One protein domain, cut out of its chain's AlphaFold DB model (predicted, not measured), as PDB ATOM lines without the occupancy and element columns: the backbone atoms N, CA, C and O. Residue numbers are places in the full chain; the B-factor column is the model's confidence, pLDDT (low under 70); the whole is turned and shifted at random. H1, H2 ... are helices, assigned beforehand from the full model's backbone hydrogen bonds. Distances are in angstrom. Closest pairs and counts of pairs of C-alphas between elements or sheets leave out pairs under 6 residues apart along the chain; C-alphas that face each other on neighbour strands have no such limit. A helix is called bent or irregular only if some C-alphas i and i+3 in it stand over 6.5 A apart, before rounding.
ATOM      1  N   LEU A   2     -42.198 -17.498  -4.525       51.84
ATOM      2  CA  LEU A   2     -40.802 -17.967  -4.443       51.84
ATOM      3  C   LEU A   2     -40.639 -19.464  -4.792       51.84
ATOM      4  O   LEU A   2     -39.561 -19.891  -5.188       51.84
ATOM      5  N   GLU A   3     -41.725 -20.241  -4.690       45.03
ATOM      6  CA  GLU A   3     -41.829 -21.656  -5.088       45.03
ATOM      7  C   GLU A   3     -41.830 -21.888  -6.615       45.03
ATOM      8  O   GLU A   3     -41.591 -23.006  -7.052       45.03
ATOM      9  N   ASN A   4     -42.086 -20.849  -7.420       50.06
ATOM     10  CA  ASN A   4     -42.142 -20.913  -8.889       50.06
ATOM     11  C   ASN A   4     -40.983 -20.152  -9.557       50.06
ATOM     12  O   ASN A   4     -41.052 -19.848 -10.745       50.06
ATOM     13  N   ILE A   5     -39.965 -19.765  -8.787       54.00
ATOM     14  CA  ILE A   5     -38.766 -19.113  -9.314       54.00
ATOM     15  C   ILE A   5     -37.744 -20.220  -9.577       54.00
ATOM     16  O   ILE A   5     -37.443 -20.997  -8.672       54.00
ATOM     17  N   GLU A   6     -37.249 -20.331 -10.812       44.38
ATOM     18  CA  GLU A   6     -36.122 -21.213 -11.130       44.38
ATOM     19  C   GLU A   6     -34.860 -20.656 -10.472       44.38
ATOM     20  O   GLU A   6     -34.444 -19.529 -10.745       44.38
ATOM     21  N   TRP A   7     -34.265 -21.437  -9.573       54.69
ATOM     22  CA  TRP A   7     -33.057 -21.034  -8.862       54.69
ATOM     23  C   TRP A   7     -31.815 -21.621  -9.540       54.69
ATOM     24  O   TRP A   7     -31.837 -22.784  -9.950       54.69
ATOM     25  N   PRO A   8     -30.708 -20.863  -9.618       49.78
ATOM     26  CA  PRO A   8     -29.436 -21.382 -10.101       49.78
ATOM     27  C   PRO A   8     -28.986 -22.608  -9.292       49.78
ATOM     28  O   PRO A   8     -28.986 -22.595  -8.057       49.78
ATOM     29  N   ASN A   9     -28.571 -23.668  -9.990       45.44
ATOM     30  CA  ASN A   9     -28.038 -24.878  -9.363       45.44
ATOM     31  C   ASN A   9     -26.820 -24.543  -8.482       45.44
ATOM     32  O   ASN A   9     -25.829 -24.007  -8.971       45.44
ATOM     33  N   GLY A  10     -26.881 -24.892  -7.191       51.25
ATOM     34  CA  GLY A  10     -25.760 -24.758  -6.245       51.25
ATOM     35  C   GLY A  10     -26.018 -23.870  -5.022       51.25
ATOM     36  O   GLY A  10     -25.244 -23.923  -4.067       51.25
ATOM     37  N   ILE A  11     -27.117 -23.110  -4.985       51.72
ATOM     38  CA  ILE A  11     -27.490 -22.309  -3.809       51.72
ATOM     39  C   ILE A  11     -28.170 -23.220  -2.775       51.72
ATOM     40  O   ILE A  11     -29.298 -23.673  -2.963       51.72
ATOM     41  N   LYS A  12     -27.490 -23.516  -1.658       52.97
ATOM     42  CA  LYS A  12     -28.128 -24.184  -0.506       52.97
ATOM     43  C   LYS A  12     -29.144 -23.225   0.131       52.97
ATOM     44  O   LYS A  12     -28.860 -22.035   0.240       52.97
ATOM     45  N   TYR A  13     -30.262 -23.761   0.636       52.94
ATOM     46  CA  TYR A  13     -31.395 -23.071   1.294       52.94
ATOM     47  C   TYR A  13     -31.050 -22.045   2.410       52.94
ATOM     48  O   TYR A  13     -31.951 -21.415   2.954       52.94
ATOM     49  N   GLY A  14     -29.772 -21.870   2.765       51.09
ATOM     50  CA  GLY A  14     -29.265 -20.904   3.743       51.09
ATOM     51  C   GLY A  14     -28.539 -19.676   3.167       51.09
ATOM     52  O   GLY A  14     -28.052 -18.876   3.958       51.09
ATOM     53  N   HIS A  15     -28.445 -19.504   1.842       54.91
ATOM     54  CA  HIS A  15     -27.666 -18.420   1.212       54.91
ATOM     55  C   HIS A  15     -28.510 -17.490   0.325       54.91
ATOM     56  O   HIS A  15     -28.144 -17.202  -0.811       54.91
ATOM     57  N   ALA A  16     -29.646 -17.008   0.827       55.47
ATOM     58  CA  ALA A  16     -30.289 -15.843   0.221       55.47
ATOM     59  C   ALA A  16     -29.487 -14.594   0.622       55.47
ATOM     60  O   ALA A  16     -29.515 -14.199   1.786       55.47
ATOM     61  N   TRP A  17     -28.726 -14.010  -0.308       58.53
ATOM     62  CA  TRP A  17     -28.071 -12.721  -0.076       58.53
ATOM     63  C   TRP A  17     -29.110 -11.617  -0.276       58.53
ATOM     64  O   TRP A  17     -29.672 -11.471  -1.360       58.53
ATOM     65  N   CYS A  18     -29.403 -10.890   0.793       65.06
ATOM     66  CA  CYS A  18     -30.282  -9.732   0.820       65.06
ATOM     67  C   CYS A  18     -29.477  -8.619   1.488       65.06
ATOM     68  O   CYS A  18     -28.857  -8.866   2.524       65.06
ATOM     69  N   ASP A  19     -29.406  -7.444   0.867       73.12
ATOM     70  CA  ASP A  19     -28.714  -6.309   1.471       73.12
ATOM     71  C   ASP A  19     -29.411  -5.891   2.778       73.12
ATOM     72  O   ASP A  19     -30.599  -6.148   2.976       73.12
ATOM     73  N   THR A  20     -28.666  -5.258   3.686       71.38
ATOM     74  CA  THR A  20     -29.136  -4.956   5.046       71.38
ATOM     75  C   THR A  20     -30.417  -4.119   5.062       71.38
ATOM     76  O   THR A  20     -31.313  -4.411   5.845       71.38
ATOM     77  N   ASN A  21     -30.553  -3.146   4.152       78.81
ATOM     78  CA  ASN A  21     -31.744  -2.297   4.085       78.81
ATOM     79  C   ASN A  21     -32.979  -3.102   3.666       78.81
ATOM     80  O   ASN A  21     -34.041  -2.977   4.274       78.81
ATOM     81  N   SER A  22     -32.842  -3.952   2.647       76.00
ATOM     82  CA  SER A  22     -33.917  -4.852   2.221       76.00
ATOM     83  C   SER A  22     -34.276  -5.870   3.311       76.00
ATOM     84  O   SER A  22     -35.448  -6.188   3.501       76.00
ATOM     85  N   LEU A  23     -33.287  -6.364   4.059       75.44
ATOM     86  CA  LEU A  23     -33.478  -7.321   5.147       75.44
ATOM     87  C   LEU A  23     -34.246  -6.700   6.324       75.44
ATOM     88  O   LEU A  23     -35.176  -7.326   6.835       75.44
ATOM     89  N   ASP A  24     -33.924  -5.462   6.699       78.81
ATOM     90  CA  ASP A  24     -34.640  -4.715   7.736       78.81
ATOM     91  C   ASP A  24     -36.095  -4.434   7.328       78.81
ATOM     92  O   ASP A  24     -37.009  -4.687   8.113       78.81
ATOM     93  N   GLN A  25     -36.335  -4.033   6.073       79.94
ATOM     94  CA  GLN A  25     -37.692  -3.841   5.536       79.94
ATOM     95  C   GLN A  25     -38.515  -5.138   5.522       79.94
ATOM     96  O   GLN A  25     -39.710  -5.137   5.839       79.94
ATOM     97  N   ILE A  26     -37.890  -6.264   5.161       78.00
ATOM     98  CA  ILE A  26     -38.538  -7.579   5.205       78.00
ATOM     99  C   ILE A  26     -38.931  -7.913   6.644       78.00
ATOM    100  O   ILE A  26     -40.062  -8.335   6.879       78.00
ATOM    101  N   TRP A  27     -38.043  -7.702   7.615       82.75
ATOM    102  CA  TRP A  27     -38.350  -7.993   9.014       82.75
ATOM    103  C   TRP A  27     -39.396  -7.067   9.622       82.75
ATOM    104  O   TRP A  27     -40.237  -7.547  10.379       82.75
ATOM    105  N   GLU A  28     -39.399  -5.788   9.256       83.00
ATOM    106  CA  GLU A  28     -40.454  -4.844   9.627       83.00
ATOM    107  C   GLU A  28     -41.819  -5.299   9.083       83.00
ATOM    108  O   GLU A  28     -42.822  -5.272   9.794       83.00
ATOM    109  N   THR A  29     -41.848  -5.807   7.846       81.62
ATOM    110  CA  THR A  29     -43.074  -6.286   7.187       81.62
ATOM    111  C   THR A  29     -43.578  -7.617   7.753       81.62
ATOM    112  O   THR A  29     -44.785  -7.813   7.905       81.62
ATOM    113  N   LEU A  30     -42.674  -8.562   8.022       81.25
ATOM    114  CA  LEU A  30     -43.022  -9.888   8.539       81.25
ATOM    115  C   LEU A  30     -43.353  -9.848  10.037       81.25
ATOM    116  O   LEU A  30     -44.235 -10.580  10.479       81.25
ATOM    117  N   GLY A  31     -42.676  -8.990  10.803       77.94
ATOM    118  CA  GLY A  31     -42.754  -8.923  12.259       77.94
ATOM    119  C   GLY A  31     -41.773  -9.867  12.968       77.94
ATOM    120  O   GLY A  31     -41.344 -10.895  12.436       77.94
ATOM    121  N   GLU A  32     -41.436  -9.528  14.218       74.50
ATOM    122  CA  GLU A  32     -40.443 -10.235  15.053       74.50
ATOM    123  C   GLU A  32     -40.742 -11.735  15.247       74.50
ATOM    124  O   GLU A  32     -39.835 -12.541  15.450       74.50
ATOM    125  N   GLU A  33     -42.009 -12.146  15.151       72.06
ATOM    126  CA  GLU A  33     -42.439 -13.534  15.365       72.06
ATOM    127  C   GLU A  33     -41.877 -14.532  14.334       72.06
ATOM    128  O   GLU A  33     -41.774 -15.730  14.634       72.06
ATOM    129  N   TYR A  34     -41.455 -14.038  13.164       70.50
ATOM    130  CA  TYR A  34     -40.863 -14.827  12.081       70.50
ATOM    131  C   TYR A  34     -39.322 -14.829  12.087       70.50
ATOM    132  O   TYR A  34     -38.724 -15.562  11.296       70.50
ATOM    133  N   LYS A  35     -38.657 -14.108  13.009       70.62
ATOM    134  CA  LYS A  35     -37.182 -14.079  13.165       70.62
ATOM    135  C   LYS A  35     -36.611 -15.320  13.871       70.62
ATOM    136  O   LYS A  35     -35.808 -15.215  14.796       70.62
ATOM    137  N   LYS A  36     -37.054 -16.519  13.488       62.38
ATOM    138  CA  LYS A  36     -36.614 -17.785  14.110       62.38
ATOM    139  C   LYS A  36     -35.671 -18.608  13.230       62.38
ATOM    140  O   LYS A  36     -34.945 -19.439  13.759       62.38
ATOM    141  N   ASP A  37     -35.648 -18.328  11.927       59.75
ATOM    142  CA  ASP A  37     -34.875 -19.026  10.894       59.75
ATOM    143  C   ASP A  37     -34.310 -18.012   9.868       59.75
ATOM    144  O   ASP A  37     -34.529 -16.807   9.988       59.75
ATOM    145  N   ASN A  38     -33.598 -18.476   8.832       76.19
ATOM    146  CA  ASN A  38     -33.156 -17.630   7.710       76.19
ATOM    147  C   ASN A  38     -34.349 -16.873   7.072       76.19
ATOM    148  O   ASN A  38     -35.427 -17.451   6.911       76.19
ATOM    149  N   VAL A  39     -34.126 -15.616   6.652       74.12
ATOM    150  CA  VAL A  39     -35.058 -14.725   5.921       74.12
ATOM    151  C   VAL A  39     -35.927 -15.471   4.904       74.12
ATOM    152  O   VAL A  39     -37.140 -15.281   4.859       74.12
ATOM    153  N   TYR A  40     -35.336 -16.377   4.120       73.12
ATOM    154  CA  TYR A  40     -36.063 -17.188   3.140       73.12
ATOM    155  C   TYR A  40     -37.180 -18.035   3.768       73.12
ATOM    156  O   TYR A  40     -38.317 -18.038   3.290       73.12
ATOM    157  N   TYR A  41     -36.864 -18.762   4.843       73.56
ATOM    158  CA  TYR A  41     -37.835 -19.607   5.532       73.56
ATOM    159  C   TYR A  41     -38.945 -18.751   6.137       73.56
ATOM    160  O   TYR A  41     -40.115 -19.115   6.056       73.56
ATOM    161  N   ALA A  42     -38.587 -17.579   6.657       78.06
ATOM    162  CA  ALA A  42     -39.524 -16.609   7.198       78.06
ATOM    163  C   ALA A  42     -40.541 -16.134   6.146       78.06
ATOM    164  O   ALA A  42     -41.749 -16.222   6.376       78.06
ATOM    165  N   ILE A  43     -40.071 -15.734   4.956       79.62
ATOM    166  CA  ILE A  43     -40.949 -15.333   3.848       79.62
ATOM    167  C   ILE A  43     -41.823 -16.511   3.401       79.62
ATOM    168  O   ILE A  43     -43.029 -16.350   3.214       79.62
ATOM    169  N   LEU A  44     -41.257 -17.717   3.269       80.56
ATOM    170  CA  LEU A  44     -42.018 -18.908   2.885       80.56
ATOM    171  C   LEU A  44     -43.124 -19.238   3.900       80.56
ATOM    172  O   LEU A  44     -44.242 -19.572   3.501       80.56
ATOM    173  N   GLN A  45     -42.837 -19.159   5.202       81.06
ATOM    174  CA  GLN A  45     -43.828 -19.375   6.260       81.06
ATOM    175  C   GLN A  45     -44.924 -18.312   6.225       81.06
ATOM    176  O   GLN A  45     -46.106 -18.651   6.296       81.06
ATOM    177  N   PHE A  46     -44.555 -17.045   6.042       84.19
ATOM    178  CA  PHE A  46     -45.511 -15.953   5.900       84.19
ATOM    179  C   PHE A  46     -46.409 -16.130   4.669       84.19
ATOM    180  O   PHE A  46     -47.635 -16.081   4.787       84.19
ATOM    181  N   GLU A  47     -45.841 -16.419   3.494       84.25
ATOM    182  CA  GLU A  47     -46.617 -16.685   2.278       84.25
ATOM    183  C   GLU A  47     -47.578 -17.868   2.473       84.25
ATOM    184  O   GLU A  47     -48.752 -17.785   2.091       84.25
ATOM    185  N   LYS A  48     -47.107 -18.964   3.084       84.25
ATOM    186  CA  LYS A  48     -47.941 -20.131   3.412       84.25
ATOM    187  C   LYS A  48     -49.085 -19.752   4.344       84.25
ATOM    188  O   LYS A  48     -50.221 -20.145   4.081       84.25
ATOM    189  N   GLU A  49     -48.821 -18.955   5.373       85.06
ATOM    190  CA  GLU A  49     -49.831 -18.496   6.324       85.06
ATOM    191  C   GLU A  49     -50.866 -17.575   5.660       85.06
ATOM    192  O   GLU A  49     -52.071 -17.764   5.843       85.06
ATOM    193  N   VAL A  50     -50.447 -16.645   4.797       87.44
ATOM    194  CA  VAL A  50     -51.364 -15.803   4.010       87.44
ATOM    195  C   VAL A  50     -52.244 -16.658   3.094       87.44
ATOM    196  O   VAL A  50     -53.465 -16.467   3.047       87.44
ATOM    197  N   ARG A  51     -51.665 -17.633   2.378       86.69
ATOM    198  CA  ARG A  51     -52.430 -18.571   1.537       86.69
ATOM    199  C   ARG A  51     -53.398 -19.406   2.379       86.69
ATOM    200  O   ARG A  51     -54.545 -19.589   1.961       86.69
ATOM    201  N   ARG A  52     -52.977 -19.867   3.564       87.06
ATOM    202  CA  ARG A  52     -53.814 -20.605   4.522       87.06
ATOM    203  C   ARG A  52     -55.005 -19.759   4.969       87.06
ATOM    204  O   ARG A  52     -56.141 -20.200   4.810       87.06
ATOM    205  N   ARG A  53     -54.785 -18.514   5.410       89.38
ATOM    206  CA  ARG A  53     -55.849 -17.568   5.804       89.38
ATOM    207  C   ARG A  53     -56.836 -17.305   4.665       89.38
ATOM    208  O   ARG A  53     -58.045 -17.421   4.870       89.38
ATOM    209  N   LYS A  54     -56.350 -17.033   3.445       90.19
ATOM    210  CA  LYS A  54     -57.205 -16.854   2.253       90.19
ATOM    211  C   LYS A  54     -58.044 -18.100   1.959       90.19
ATOM    212  O   LYS A  54     -59.229 -17.989   1.648       90.19
ATOM    213  N   ARG A  55     -57.453 -19.292   2.078       90.62
ATOM    214  CA  ARG A  55     -58.146 -20.568   1.857       90.62
ATOM    215  C   ARG A  55     -59.216 -20.832   2.916       90.62
ATOM    216  O   ARG A  55     -60.331 -21.198   2.544       90.62
ATOM    217  N   ILE A  56     -58.906 -20.597   4.192       90.75
ATOM    218  CA  ILE A  56     -59.865 -20.695   5.300       90.75
ATOM    219  C   ILE A  56     -61.037 -19.744   5.048       90.75
ATOM    220  O   ILE A  56     -62.186 -20.178   5.064       90.75
ATOM    221  N   GLN A  57     -60.761 -18.478   4.723       91.38
ATOM    222  CA  GLN A  57     -61.801 -17.481   4.470       91.38
ATOM    223  C   GLN A  57     -62.679 -17.853   3.263       91.38
ATOM    224  O   GLN A  57     -63.902 -17.785   3.364       91.38
ATOM    225  N   LYS A  58     -62.087 -18.336   2.159       93.06
ATOM    226  CA  LYS A  58     -62.832 -18.842   0.989       93.06
ATOM    227  C   LYS A  58     -63.779 -19.990   1.355       93.06
ATOM    228  O   LYS A  58     -64.856 -20.107   0.781       93.06
ATOM    229  N   ASN A  59     -63.378 -20.853   2.288       92.38
ATOM    230  CA  ASN A  59     -64.149 -22.028   2.693       92.38
ATOM    231  C   ASN A  59     -65.057 -21.796   3.908       92.38
ATOM    232  O   ASN A  59     -65.792 -22.710   4.281       92.38
ATOM    233  N   ARG A  60     -65.034 -20.595   4.495       92.12
ATOM    234  CA  ARG A  60     -65.651 -20.287   5.786       92.12
ATOM    235  C   ARG A  60     -67.149 -20.561   5.825       92.12
ATOM    236  O   ARG A  60     -67.607 -21.188   6.769       92.12
ATOM    237  N   LEU A  61     -67.899 -20.148   4.800       92.81
ATOM    238  CA  LEU A  61     -69.350 -20.386   4.738       92.81
ATOM    239  C   LEU A  61     -69.677 -21.886   4.788       92.81
ATOM    240  O   LEU A  61     -70.542 -22.322   5.544       92.81
ATOM    241  N   ARG A  62     -68.927 -22.689   4.025       93.88
ATOM    242  CA  ARG A  62     -69.085 -24.147   3.981       93.88
ATOM    243  C   ARG A  62     -68.741 -24.791   5.322       93.88
ATOM    244  O   ARG A  62     -69.510 -25.611   5.812       93.88
ATOM    245  N   THR A  63     -67.617 -24.419   5.931       93.88
ATOM    246  CA  THR A  63     -67.201 -25.006   7.213       93.88
ATOM    247  C   THR A  63     -68.093 -24.567   8.371       93.88
ATOM    248  O   THR A  63     -68.407 -25.390   9.221       93.88
ATOM    249  N   GLN A  64     -68.581 -23.323   8.371       95.19
ATOM    250  CA  GLN A  64     -69.556 -22.841   9.356       95.19
ATOM    251  C   GLN A  64     -70.872 -23.619   9.289       95.19
ATOM    252  O   GLN A  64     -71.417 -23.972  10.332       95.19
ATOM    253  N   ALA A  65     -71.362 -23.940   8.087       94.81
ATOM    254  CA  ALA A  65     -72.550 -24.777   7.932       94.81
ATOM    255  C   ALA A  65     -72.341 -26.183   8.526       94.81
ATOM    256  O   ALA A  65     -73.236 -26.725   9.175       94.81
ATOM    257  N   TRP A  66     -71.150 -26.769   8.360       95.81
ATOM    258  CA  TRP A  66     -70.810 -28.049   8.992       95.81
ATOM    259  C   TRP A  66     -70.753 -27.930  10.517       95.81
ATOM    260  O   TRP A  66     -71.335 -28.758  11.216       95.81
ATOM    261  N   ASP A  67     -70.115 -26.880  11.034       94.75
ATOM    262  CA  ASP A  67     -69.972 -26.641  12.472       94.75
ATOM    263  C   ASP A  67     -71.319 -26.434  13.161       94.75
ATOM    264  O   ASP A  67     -71.546 -26.983  14.235       94.75
ATOM    265  N   GLN A  68     -72.256 -25.726  12.528       94.44
ATOM    266  CA  GLN A  68     -73.620 -25.564  13.043       94.44
ATOM    267  C   GLN A  68     -74.318 -26.913  13.259       94.44
ATOM    268  O   GLN A  68     -74.940 -27.134  14.301       94.44
ATOM    269  N   VAL A  69     -74.168 -27.846  12.313       94.25
ATOM    270  CA  VAL A  69     -74.703 -29.206  12.457       94.25
ATOM    271  C   VAL A  69     -73.971 -29.958  13.571       94.25
ATOM    272  O   VAL A  69     -74.613 -30.591  14.410       94.25
ATOM    273  N   MET A  70     -72.638 -29.879  13.619       95.31
ATOM    274  CA  MET A  70     -71.836 -30.597  14.617       95.31
ATOM    275  C   MET A  70     -72.040 -30.086  16.045       95.31
ATOM    276  O   MET A  70     -72.009 -30.894  16.971       95.31
ATOM    277  N   ASN A  71     -72.332 -28.798  16.226       95.06
ATOM    278  CA  ASN A  71     -72.653 -28.197  17.524       95.06
ATOM    279  C   ASN A  71     -73.937 -28.772  18.139       95.06
ATOM    280  O   ASN A  71     -74.098 -28.774  19.358       95.06
ATOM    281  N   CYS A  72     -74.843 -29.304  17.313       93.50
ATOM    282  CA  CYS A  72     -76.061 -29.961  17.779       93.50
ATOM    283  C   CYS A  72     -75.823 -31.417  18.226       93.50
ATOM    284  O   CYS A  72     -76.681 -32.007  18.893       93.50
TER     285      CYS A  72
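Overview. This is residues 2 to 72 of the 557 residues of an uncharacterized protein of Ruminococcus sp. AM42-11 (UniProt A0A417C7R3). A long bent helix, H2, runs out of a small body in which its residues 39 to 46 pack beside the shorter H1. Residues 48 to 72 stick out as an arm, and so do residues 4 to 12 of the opening loop. The 71 printed residues, with two named helices and no named strand, are all helix in class and extended: radius of gyration of the C-alphas 17.7 A, spans 54 by 28 by 16 A.

Along the chain. Residues 2 to 19 hold no named element. H1, residues 20 to 30, begins at C-alpha 20 (-29.136, -4.956, 5.046). H2, residues 39 to 71, was assigned as one helix by its hydrogen bonds but is bent: C-alphas 58 and 61 are 7.7 A apart. Its arms are H2a, residues 39 to 58, 28.5 A long, and H2b, residues 61 to 71, ending at C-alpha 71 (-72.653, -28.197, 17.524).

Arrangement. H1 touches H2a at residues 39 to 46 alone, the same way at a shallow tilt of 27 degrees; the closest C-alphas, of Leu 30 and Phe 46, are 7.1 A apart. H2a and H2b are only just about perpendicular, at 73 degrees. H1 and H2b are apart. In H1, H2a and H2b every O i to N i+4 pair is within hydrogen-bond range.

Size, cuts and confidence. The farthest C-alphas, of Gly 10 and Cys 72, are 56.0 A apart. The printed part has no cut, and the H1 to H2 link is short. Confidence is under 70 at residues 2 to 18 and 36 to 37.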